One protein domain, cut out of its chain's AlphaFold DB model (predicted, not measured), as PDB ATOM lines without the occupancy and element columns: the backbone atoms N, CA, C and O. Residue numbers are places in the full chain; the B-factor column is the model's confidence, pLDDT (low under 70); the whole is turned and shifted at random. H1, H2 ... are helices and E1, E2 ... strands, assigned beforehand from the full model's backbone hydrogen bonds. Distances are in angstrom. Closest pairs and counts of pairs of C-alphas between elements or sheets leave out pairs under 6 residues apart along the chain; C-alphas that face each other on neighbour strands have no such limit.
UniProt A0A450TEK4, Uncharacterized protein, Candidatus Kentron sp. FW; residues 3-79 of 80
ATOM      1  N   ILE A   3     -21.458 -23.442   1.292       86.69
ATOM      2  CA  ILE A   3     -20.593 -24.454   0.693       86.69
ATOM      3  C   ILE A   3     -21.251 -25.800   0.951       86.69
ATOM      4  O   ILE A   3     -21.515 -26.149   2.102       86.69
ATOM      5  N   THR A   4     -21.507 -26.551  -0.110       89.31
ATOM      6  CA  THR A   4     -21.980 -27.929  -0.004       89.31
ATOM      7  C   THR A   4     -20.783 -28.833   0.261       89.31
ATOM      8  O   THR A   4     -19.804 -28.806  -0.485       89.31
ATOM      9  N   ASP A   5     -20.821 -29.599   1.349       86.50
ATOM     10  CA  ASP A   5     -19.768 -30.565   1.651       86.50
ATOM     11  C   ASP A   5     -19.856 -31.802   0.729       86.50
ATOM     12  O   ASP A   5     -20.882 -32.017   0.080       86.50
ATOM     13  N   PRO A   6     -18.813 -32.652   0.657       91.56
ATOM     14  CA  PRO A   6     -18.829 -33.853  -0.188       91.56
ATOM     15  C   PRO A   6     -19.952 -34.854   0.138       91.56
ATOM     16  O   PRO A   6     -20.186 -35.782  -0.627       91.56
ATOM     17  N   LYS A   7     -20.642 -34.686   1.275       92.19
ATOM     18  CA  LYS A   7     -21.792 -35.492   1.703       92.19
ATOM     19  C   LYS A   7     -23.131 -34.809   1.380       92.19
ATOM     20  O   LYS A   7     -24.166 -35.257   1.865       92.19
ATOM     21  N   GLY A   8     -23.119 -33.724   0.601       90.50
ATOM     22  CA  GLY A   8     -24.311 -32.985   0.185       90.50
ATOM     23  C   GLY A   8     -24.877 -32.034   1.243       90.50
ATOM     24  O   GLY A   8     -25.957 -31.484   1.037       90.50
ATOM     25  N   ARG A   9     -24.200 -31.817   2.382       91.12
ATOM     26  CA  ARG A   9     -24.706 -30.919   3.434       91.12
ATOM     27  C   ARG A   9     -24.311 -29.477   3.148       91.12
ATOM     28  O   ARG A   9     -23.131 -29.179   2.973       91.12
ATOM     29  N   ILE A  10     -25.284 -28.573   3.198       91.62
ATOM     30  CA  ILE A  10     -25.043 -27.131   3.098       91.62
ATOM     31  C   ILE A  10     -24.427 -26.638   4.410       91.62
ATOM     32  O   ILE A  10     -25.014 -26.776   5.485       91.62
ATOM     33  N   ARG A  11     -23.239 -26.039   4.327       87.50
ATOM     34  CA  ARG A  11     -22.553 -25.394   5.448       87.50
ATOM     35  C   ARG A  11     -22.461 -23.898   5.205       87.50
ATOM     36  O   ARG A  11     -21.964 -23.451   4.171       87.50
ATOM     37  N   LYS A  12     -22.885 -23.110   6.193       84.81
ATOM     38  CA  LYS A  12     -22.659 -21.665   6.196       84.81
ATOM     39  C   LYS A  12     -21.212 -21.396   6.589       84.81
ATOM     40  O   LYS A  12     -20.797 -21.712   7.701       84.81
ATOM     41  N   ARG A  13     -20.443 -20.809   5.676       83.00
ATOM     42  CA  ARG A  13     -19.121 -20.252   5.966       83.00
ATOM     43  C   ARG A  13     -19.258 -18.749   6.149       83.00
ATOM     44  O   ARG A  13     -19.775 -18.069   5.255       83.00
ATOM     45  N   TYR A  14     -18.767 -18.260   7.278       79.75
ATOM     46  CA  TYR A  14     -18.591 -16.842   7.569       79.75
ATOM     47  C   TYR A  14     -17.116 -16.516   7.326       79.75
ATOM     48  O   TYR A  14     -16.269 -16.938   8.111       79.75
ATOM     49  N   PRO A  15     -16.777 -15.896   6.184       83.75
ATOM     50  CA  PRO A  15     -15.418 -15.445   5.931       83.75
ATOM     51  C   PRO A  15     -15.009 -14.442   7.012       83.75
ATOM     52  O   PRO A  15     -15.822 -13.593   7.372       83.75
ATOM     53  N   TYR A  16     -13.790 -14.559   7.540       78.75
ATOM     54  CA  TYR A  16     -13.316 -13.694   8.626       78.75
ATOM     55  C   TYR A  16     -13.356 -12.207   8.245       78.75
ATOM     56  O   TYR A  16     -13.748 -11.385   9.058       78.75
ATOM     57  N   ASP A  17     -13.080 -11.877   6.983       80.44
ATOM     58  CA  ASP A  17     -13.207 -10.538   6.387       80.44
ATOM     59  C   ASP A  17     -14.641  -9.981   6.396       80.44
ATOM     60  O   ASP A  17     -14.850  -8.783   6.218       80.44
ATOM     61  N   ARG A  18     -15.646 -10.838   6.598       81.19
ATOM     62  CA  ARG A  18     -17.062 -10.456   6.703       81.19
ATOM     63  C   ARG A  18     -17.604 -10.540   8.125       81.19
ATOM     64  O   ARG A  18     -18.781 -10.243   8.327       81.19
ATOM     65  N   ILE A  19     -16.784 -10.956   9.087       86.25
ATOM     66  CA  ILE A  19     -17.124 -10.909  10.505       86.25
ATOM     67  C   ILE A  19     -16.731  -9.517  10.987       86.25
ATOM     68  O   ILE A  19     -15.564  -9.228  11.214       86.25
ATOM     69  N   MET A  20     -17.723  -8.641  11.080       89.94
ATOM     70  CA  MET A  20     -17.555  -7.270  11.541       89.94
ATOM     71  C   MET A  20     -18.629  -6.989  12.577       89.94
ATOM     72  O   MET A  20     -19.785  -7.387  12.386       89.94
ATOM     73  N   THR A  21     -18.277  -6.278  13.644       89.94
ATOM     74  CA  THR A  21     -19.309  -5.704  14.504       89.94
ATOM     75  C   THR A  21     -20.102  -4.667  13.694       89.94
ATOM     76  O   THR A  21     -19.593  -4.126  12.704       89.94
ATOM     77  N   PRO A  22     -21.352  -4.347  14.072       91.62
ATOM     78  CA  PRO A  22     -22.092  -3.266  13.422       91.62
ATOM     79  C   PRO A  22     -21.310  -1.943  13.377       91.62
ATOM     80  O   PRO A  22     -21.410  -1.206  12.396       91.62
ATOM     81  N   TYR A  23     -20.489  -1.677  14.399       93.94
ATOM     82  CA  TYR A  23     -19.609  -0.514  14.455       93.94
ATOM     83  C   TYR A  23     -18.484  -0.575  13.413       93.94
ATOM     84  O   TYR A  23     -18.344   0.350  12.613       93.94
ATOM     85  N   ASP A  24     -17.739  -1.682  13.345       92.81
ATOM     86  CA  ASP A  24     -16.688  -1.852  12.331       92.81
ATOM     87  C   ASP A  24     -17.278  -1.754  10.918       92.81
ATOM     88  O   ASP A  24     -16.675  -1.191  10.001       92.81
ATOM     89  N   LYS A  25     -18.500  -2.274  10.737       92.88
ATOM     90  CA  LYS A  25     -19.199  -2.210   9.459       92.88
ATOM     91  C   LYS A  25     -19.545  -0.775   9.075       92.88
ATOM     92  O   LYS A  25     -19.321  -0.414   7.921       92.88
ATOM     93  N   LEU A  26     -20.042   0.032  10.015       94.00
ATOM     94  CA  LEU A  26     -20.278   1.464   9.815       94.00
ATOM     95  C   LEU A  26     -18.985   2.170   9.393       94.00
ATOM     96  O   LEU A  26     -18.986   2.891   8.403       94.00
ATOM     97  N   LYS A  27     -17.875   1.894  10.085       94.31
ATOM     98  CA  LYS A  27     -16.562   2.497   9.809       94.31
ATOM     99  C   LYS A  27     -16.003   2.134   8.425       94.31
ATOM    100  O   LYS A  27     -15.218   2.889   7.869       94.31
ATOM    101  N   SER A  28     -16.417   0.999   7.853       92.69
ATOM    102  CA  SER A  28     -16.019   0.579   6.497       92.69
ATOM    103  C   SER A  28     -16.746   1.288   5.351       92.69
ATOM    104  O   SER A  28     -16.369   1.101   4.193       92.69
ATOM    105  N   LEU A  29     -17.816   2.036   5.635       94.50
ATOM    106  CA  LEU A  29     -18.580   2.731   4.601       94.50
ATOM    107  C   LEU A  29     -17.823   3.978   4.111       94.50
ATOM    108  O   LEU A  29     -17.150   4.635   4.907       94.50
ATOM    109  N   PRO A  30     -17.942   4.338   2.820       95.38
ATOM    110  CA  PRO A  30     -17.455   5.629   2.350       95.38
ATOM    111  C   PRO A  30     -18.205   6.748   3.077       95.38
ATOM    112  O   PRO A  30     -19.398   6.617   3.354       95.38
ATOM    113  N   ASP A  31     -17.498   7.830   3.397       94.31
ATOM    114  CA  ASP A  31     -18.073   9.029   4.016       94.31
ATOM    115  C   ASP A  31     -18.810   8.781   5.346       94.31
ATOM    116  O   ASP A  31     -19.637   9.596   5.756       94.31
ATOM    117  N   ALA A  32     -18.482   7.695   6.061       95.00
ATOM    118  CA  ALA A  32     -19.184   7.255   7.271       95.00
ATOM    119  C   ALA A  32     -19.267   8.316   8.384       95.00
ATOM    120  O   ALA A  32     -20.188   8.284   9.201       95.00
ATOM    121  N   GLU A  33     -18.341   9.277   8.399       93.00
ATOM    122  CA  GLU A  33     -18.340  10.419   9.322       93.00
ATOM    123  C   GLU A  33     -19.608  11.276   9.198       93.00
ATOM    124  O   GLU A  33     -20.111  11.776  10.201       93.00
ATOM    125  N   HIS A  34     -20.197  11.375   8.001       94.38
ATOM    126  CA  HIS A  34     -21.419  12.147   7.747       94.38
ATOM    127  C   HIS A  34     -22.669  11.515   8.367       94.38
ATOM    128  O   HIS A  34     -23.703  12.169   8.495       94.38
ATOM    129  N   HIS A  35     -22.593  10.239   8.747       93.62
ATOM    130  CA  HIS A  35     -23.673   9.533   9.427       93.62
ATOM    131  C   HIS A  35     -23.581   9.642  10.953       93.62
ATOM    132  O   HIS A  35     -24.478   9.167  11.656       93.62
ATOM    133  N   LEU A  36     -22.520  10.259  11.482       94.94
ATOM    134  CA  LEU A  36     -22.384  10.501  12.910       94.94
ATOM    135  C   LEU A  36     -23.309  11.632  13.363       94.94
ATOM    136  O   LEU A  36     -23.656  12.551  12.620       94.94
ATOM    137  N   LYS A  37     -23.707  11.572  14.634       95.06
ATOM    138  CA  LYS A  37     -24.419  12.684  15.267       95.06
ATOM    139  C   LYS A  37     -23.500  13.914  15.333       95.06
ATOM    140  O   LYS A  37     -22.285  13.749  15.466       95.06
ATOM    141  N   PRO A  38     -24.058  15.139  15.342       95.06
ATOM    142  CA  PRO A  38     -23.268  16.341  15.584       95.06
ATOM    143  C   PRO A  38     -22.401  16.196  16.842       95.06
ATOM    144  O   PRO A  38     -22.862  15.670  17.857       95.06
ATOM    145  N   ASN A  39     -21.153  16.664  16.772       94.69
ATOM    146  CA  ASN A  39     -20.148  16.583  17.845       94.69
ATOM    147  C   ASN A  39     -19.713  15.161  18.256       94.69
ATOM    148  O   ASN A  39     -19.060  15.007  19.287       94.69
ATOM    149  N   THR A  40     -20.057  14.126  17.484       95.12
ATOM    150  CA  THR A  40     -19.560  12.757  17.692       95.12
ATOM    151  C   THR A  40     -18.437  12.457  16.706       95.12
ATOM    152  O   THR A  40     -18.552  12.768  15.525       95.12
ATOM    153  N   THR A  41     -17.369  11.818  17.178       96.00
ATOM    154  CA  THR A  41     -16.223  11.415  16.346       96.00
ATOM    155  C   THR A  41     -15.976   9.913  16.439       96.00
ATOM    156  O   THR A  41     -16.238   9.297  17.475       96.00
ATOM    157  N   PHE A  42     -15.401   9.314  15.393       96.38
ATOM    158  CA  PHE A  42     -14.965   7.916  15.461       96.38
ATOM    159  C   PHE A  42     -13.915   7.679  16.545       96.38
ATOM    160  O   PHE A  42     -13.904   6.609  17.128       96.38
ATOM    161  N   GLN A  43     -13.098   8.675  16.895       96.44
ATOM    162  CA  GLN A  43     -12.141   8.549  17.996       96.44
ATOM    163  C   GLN A  43     -12.835   8.307  19.347       96.44
ATOM    164  O   GLN A  43     -12.404   7.459  20.125       96.44
ATOM    165  N   GLN A  44     -13.924   9.030  19.628       96.38
ATOM    166  CA  GLN A  44     -14.724   8.812  20.839       96.38
ATOM    167  C   GLN A  44     -15.389   7.432  20.826       96.38
ATOM    168  O   GLN A  44     -15.444   6.763  21.855       96.38
ATOM    169  N   LEU A  45     -15.878   6.999  19.660       95.69
ATOM    170  CA  LEU A  45     -16.506   5.689  19.502       95.69
ATOM    171  C   LEU A  45     -15.491   4.543  19.601       95.69
ATOM    172  O   LEU A  45     -15.797   3.538  20.229       95.69
ATOM    173  N   ASP A  46     -14.279   4.710  19.071       96.12
ATOM    174  CA  ASP A  46     -13.176   3.748  19.173       96.12
ATOM    175  C   ASP A  46     -12.781   3.522  20.633       96.12
ATOM    176  O   ASP A  46     -12.600   2.382  21.055       96.12
ATOM    177  N   ALA A  47     -12.702   4.595  21.425       96.56
ATOM    178  CA  ALA A  47     -12.400   4.490  22.850       96.56
ATOM    179  C   ALA A  47     -13.433   3.633  23.601       96.56
ATOM    180  O   ALA A  47     -13.066   2.916  24.525       96.56
ATOM    181  N   ILE A  48     -14.706   3.683  23.191       94.31
ATOM    182  CA  ILE A  48     -15.784   2.862  23.761       94.31
ATOM    183  C   ILE A  48     -15.725   1.433  23.209       94.31
ATOM    184  O   ILE A  48     -15.765   0.475  23.972       94.31
ATOM    185  N   ALA A  49     -15.623   1.272  21.888       93.88
ATOM    186  CA  ALA A  49     -15.646  -0.032  21.230       93.88
ATOM    187  C   ALA A  49     -14.474  -0.924  21.663       93.88
ATOM    188  O   ALA A  49     -14.639  -2.132  21.800       93.88
ATOM    189  N   TYR A  50     -13.305  -0.330  21.911       93.12
ATOM    190  CA  TYR A  50     -12.099  -1.051  22.312       93.12
ATOM    191  C   TYR A  50     -11.828  -1.013  23.822       93.12
ATOM    192  O   TYR A  50     -10.791  -1.511  24.254       93.12
ATOM    193  N   SER A  51     -12.733  -0.462  24.644       95.94
ATOM    194  CA  SER A  51     -12.524  -0.422  26.100       95.94
ATOM    195  C   SER A  51     -12.544  -1.809  26.744       95.94
ATOM    196  O   SER A  51     -11.927  -2.014  27.784       95.94
ATOM    197  N   ILE A  52     -13.292  -2.748  26.158       94.81
ATOM    198  CA  ILE A  52     -13.440  -4.115  26.655       94.81
ATOM    199  C   ILE A  52     -13.678  -5.063  25.481       94.81
ATOM    200  O   ILE A  52     -14.451  -4.742  24.581       94.81
ATOM    201  N   SER A  53     -13.022  -6.226  25.473       91.88
ATOM    202  CA  SER A  53     -13.308  -7.245  24.461       91.88
ATOM    203  C   SER A  53     -14.602  -7.998  24.789       91.88
ATOM    204  O   SER A  53     -14.975  -8.131  25.956       91.88
ATOM    205  N   ASP A  54     -15.262  -8.566  23.777       89.88
ATOM    206  CA  ASP A  54     -16.463  -9.393  23.981       89.88
ATOM    207  C   ASP A  54     -16.210 -10.559  24.953       89.88
ATOM    208  O   ASP A  54     -17.074 -10.917  25.757       89.88
ATOM    209  N   ASN A  55     -15.003 -11.133  24.918       93.56
ATOM    210  CA  ASN A  55     -14.603 -12.220  25.808       93.56
ATOM    211  C   ASN A  55     -14.442 -11.743  27.253       93.56
ATOM    212  O   ASN A  55     -14.902 -12.421  28.174       93.56
ATOM    213  N   ASP A  56     -13.824 -10.578  27.454       96.69
ATOM    214  CA  ASP A  56     -13.658  -9.996  28.785       96.69
ATOM    215  C   ASP A  56     -15.019  -9.618  29.375       96.69
ATOM    216  O   ASP A  56     -15.307  -9.931  30.529       96.69
ATOM    217  N   ALA A  57     -15.906  -9.031  28.568       95.62
ATOM    218  CA  ALA A  57     -17.271  -8.722  28.977       95.62
ATOM    219  C   ALA A  57     -18.044  -9.992  29.378       95.62
ATOM    220  O   ALA A  57     -18.704 -10.018  30.420       95.62
ATOM    221  N   ALA A  58     -17.925 -11.068  28.594       97.56
ATOM    222  CA  ALA A  58     -18.538 -12.355  28.912       97.56
ATOM    223  C   ALA A  58     -17.977 -12.962  30.209       97.56
ATOM    224  O   ALA A  58     -18.731 -13.528  31.006       97.56
ATOM    225  N   LEU A  59     -16.669 -12.837  30.446       98.25
ATOM    226  CA  LEU A  59     -16.029 -13.294  31.676       98.25
ATOM    227  C   LEU A  59     -16.557 -12.525  32.894       98.25
ATOM    228  O   LEU A  59     -17.018 -13.157  33.847       98.25
ATOM    229  N   LEU A  60     -16.549 -11.190  32.843       98.12
ATOM    230  CA  LEU A  60     -17.040 -10.333  33.927       98.12
ATOM    231  C   LEU A  60     -18.514 -10.611  34.243       98.12
ATOM    232  O   LEU A  60     -18.890 -10.728  35.410       98.12
ATOM    233  N   LEU A  61     -19.347 -10.791  33.213       98.12
ATOM    234  CA  LEU A  61     -20.758 -11.131  33.385       98.12
ATOM    235  C   LEU A  61     -20.936 -12.463  34.125       98.12
ATOM    236  O   LEU A  61     -21.751 -12.564  35.044       98.12
ATOM    237  N   ASN A  62     -20.179 -13.491  33.738       98.44
ATOM    238  CA  ASN A  62     -20.252 -14.801  34.379       98.44
ATOM    239  C   ASN A  62     -19.761 -14.763  35.831       98.44
ATOM    240  O   ASN A  62     -20.365 -15.407  36.689       98.44
ATOM    241  N   GLN A  63     -18.714 -13.988  36.116       98.44
ATOM    242  CA  GLN A  63     -18.217 -13.778  37.476       98.44
ATOM    243  C   GLN A  63     -19.278 -13.101  38.352       98.44
ATOM    244  O   GLN A  63     -19.662 -13.660  39.379       98.44
ATOM    245  N   ALA A  64     -19.837 -11.974  37.902       98.38
ATOM    246  CA  ALA A  64     -20.893 -11.262  38.624       98.38
ATOM    247  C   ALA A  64     -22.128 -12.151  38.863       98.38
ATOM    248  O   ALA A  64     -22.714 -12.160  39.947       98.38
ATOM    249  N   LYS A  65     -22.501 -12.964  37.868       98.38
ATOM    250  CA  LYS A  65     -23.597 -13.933  37.982       98.38
ATOM    251  C   LYS A  65     -23.316 -15.009  39.035       98.38
ATOM    252  O   LYS A  65     -24.213 -15.352  39.804       98.38
ATOM    253  N   ALA A  66     -22.097 -15.541  39.085       98.19
ATOM    254  CA  ALA A  66     -21.705 -16.536  40.082       98.19
ATOM    255  C   ALA A  66     -21.731 -15.956  41.505       98.19
ATOM    256  O   ALA A  66     -22.237 -16.601  42.427       98.19
ATOM    257  N   GLU A  67     -21.245 -14.727  41.684       98.06
ATOM    258  CA  GLU A  67     -21.289 -14.024  42.968       98.06
ATOM    259  C   GLU A  67     -22.721 -13.786  43.444       98.06
ATOM    260  O   GLU A  67     -23.040 -14.090  44.596       98.06
ATOM    261  N   LEU A  68     -23.595 -13.325  42.545       97.75
ATOM    262  CA  LEU A  68     -25.009 -13.118  42.831       97.75
ATOM    263  C   LEU A  68     -25.685 -14.413  43.295       97.75
ATOM    264  O   LEU A  68     -26.391 -14.418  44.303       97.75
ATOM    265  N   PHE A  69     -25.456 -15.528  42.600       97.19
ATOM    266  CA  PHE A  69     -26.062 -16.799  42.994       97.19
ATOM    267  C   PHE A  69     -25.521 -17.335  44.313       97.19
ATOM    268  O   PHE A  69     -26.304 -17.841  45.115       97.19
ATOM    269  N   ARG A  70     -24.221 -17.183  44.581       96.88
ATOM    270  CA  ARG A  70     -23.647 -17.530  45.886       96.88
ATOM    271  C   ARG A  70     -24.288 -16.708  47.003       96.88
ATOM    272  O   ARG A  70     -24.620 -17.265  48.045       96.88
ATOM    273  N   PHE A  71     -24.489 -15.409  46.782       96.38
ATOM    274  CA  PHE A  71     -25.147 -14.528  47.745       96.38
ATOM    275  C   PHE A  71     -26.585 -14.977  48.040       96.38
ATOM    276  O   PHE A  71     -26.921 -15.193  49.202       96.38
ATOM    277  N   ILE A  72     -27.397 -15.195  46.999       96.19
ATOM    278  CA  ILE A  72     -28.786 -15.660  47.139       96.19
ATOM    279  C   ILE A  72     -28.837 -17.020  47.843       96.19
ATOM    280  O   ILE A  72     -29.651 -17.226  48.736       96.19
ATOM    281  N   TYR A  73     -27.965 -17.959  47.475       94.94
ATOM    282  CA  TYR A  73     -27.928 -19.275  48.110       94.94
ATOM    283  C   TYR A  73     -27.605 -19.171  49.606       94.94
ATOM    284  O   TYR A  73     -28.314 -19.733  50.439       94.94
ATOM    285  N   ASN A  74     -26.575 -18.409  49.969       91.81
ATOM    286  CA  ASN A  74     -26.177 -18.246  51.366       91.81
ATOM    287  C   ASN A  74     -27.257 -17.540  52.196       91.81
ATOM    288  O   ASN A  74     -27.503 -17.942  53.332       91.81
ATOM    289  N   SER A  75     -27.942 -16.533  51.641       88.00
ATOM    290  CA  SER A  75     -29.012 -15.831  52.359       88.00
ATOM    291  C   SER A  75     -30.202 -16.739  52.676       88.00
ATOM    292  O   SER A  75     -30.800 -16.596  53.735       88.00
ATOM    293  N   GLN A  76     -30.533 -17.689  51.793       80.25
ATOM    294  CA  GLN A  76     -31.625 -18.640  52.030       80.25
ATOM    295  C   GLN A  76     -31.264 -19.694  53.089       80.25
ATOM    296  O   GLN A  76     -32.102 -20.044  53.911       80.25
ATOM    297  N   ASN A  77     -30.013 -20.164  53.117       74.50
ATOM    298  CA  ASN A  77     -29.571 -21.167  54.097       74.50
ATOM    299  C   ASN A  77     -29.295 -20.591  55.496       74.50
ATOM    300  O   ASN A  77     -29.243 -21.342  56.458       74.50
ATOM    301  N   SER A  78     -29.115 -19.274  55.622       66.19
ATOM    302  CA  SER A  78     -28.890 -18.609  56.917       66.19
ATOM    303  C   SER A  78     -30.182 -18.385  57.720       66.19
ATOM    304  O   SER A  78     -30.120 -17.948  58.865       66.19
ATOM    305  N   ALA A  79     -31.346 -18.624  57.106       58.56
ATOM    306  CA  ALA A  79     -32.671 -18.460  57.706       58.56
ATOM    307  C   ALA A  79     -33.313 -19.794  58.148       58.56
ATOM    308  O   ALA A  79     -34.477 -19.791  58.554       58.56
TER     309      ALA A  79
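What this domain is: This is residues 3 to 79 of the 80 residues of an uncharacterized protein of Candidatus Kentron sp. FW (UniProt A0A450TEK4). Two arms run out from a loose cluster of three short helices, H1, H2 and H3: one ends in a small turn-back with strand E1, the other is the long helix H4, sticking out alone. The 77 printed residues, mostly helix, hold E1, H1, H2, H3 and H4 in that order. The whole is extended, with a radius of gyration of the C-alphas of 21.4 A, and flat, spanning 62 by 54 by 15 A.

How they stand to each other: E1, residues 10 to 12, pairs with no named strand; residues 3 to 4 pair antiparallel with its residues 10 to 11. H1, residues 22 to 27, and H2, residues 32 to 35, are close but not clearly touching, the closest C-alphas, of Leu 26 and Ala 32, 6.4 A apart. H1 and H3, residues 42 to 49, are likewise close but not clearly touching, with closest C-alphas Tyr 23 and Ala 49 at 7.9 A, at a shallow tilt of 24 degrees, opposite ways. H4, residues 54 to 77, is apart from H3. Each O i to N i+4 pair is within hydrogen-bond range in H1, H3 and H4; H2 is too short for one.

Where its parts are: E1 begins at C-alpha 10 (-25.043, -27.131, 3.098). H4, 34.9 A long, ends at C-alpha 77 (-29.571, -21.167, 54.097).

The domain as a whole: The printed part has no cut and no long link. Residues 78 to 79 have pLDDT under 70.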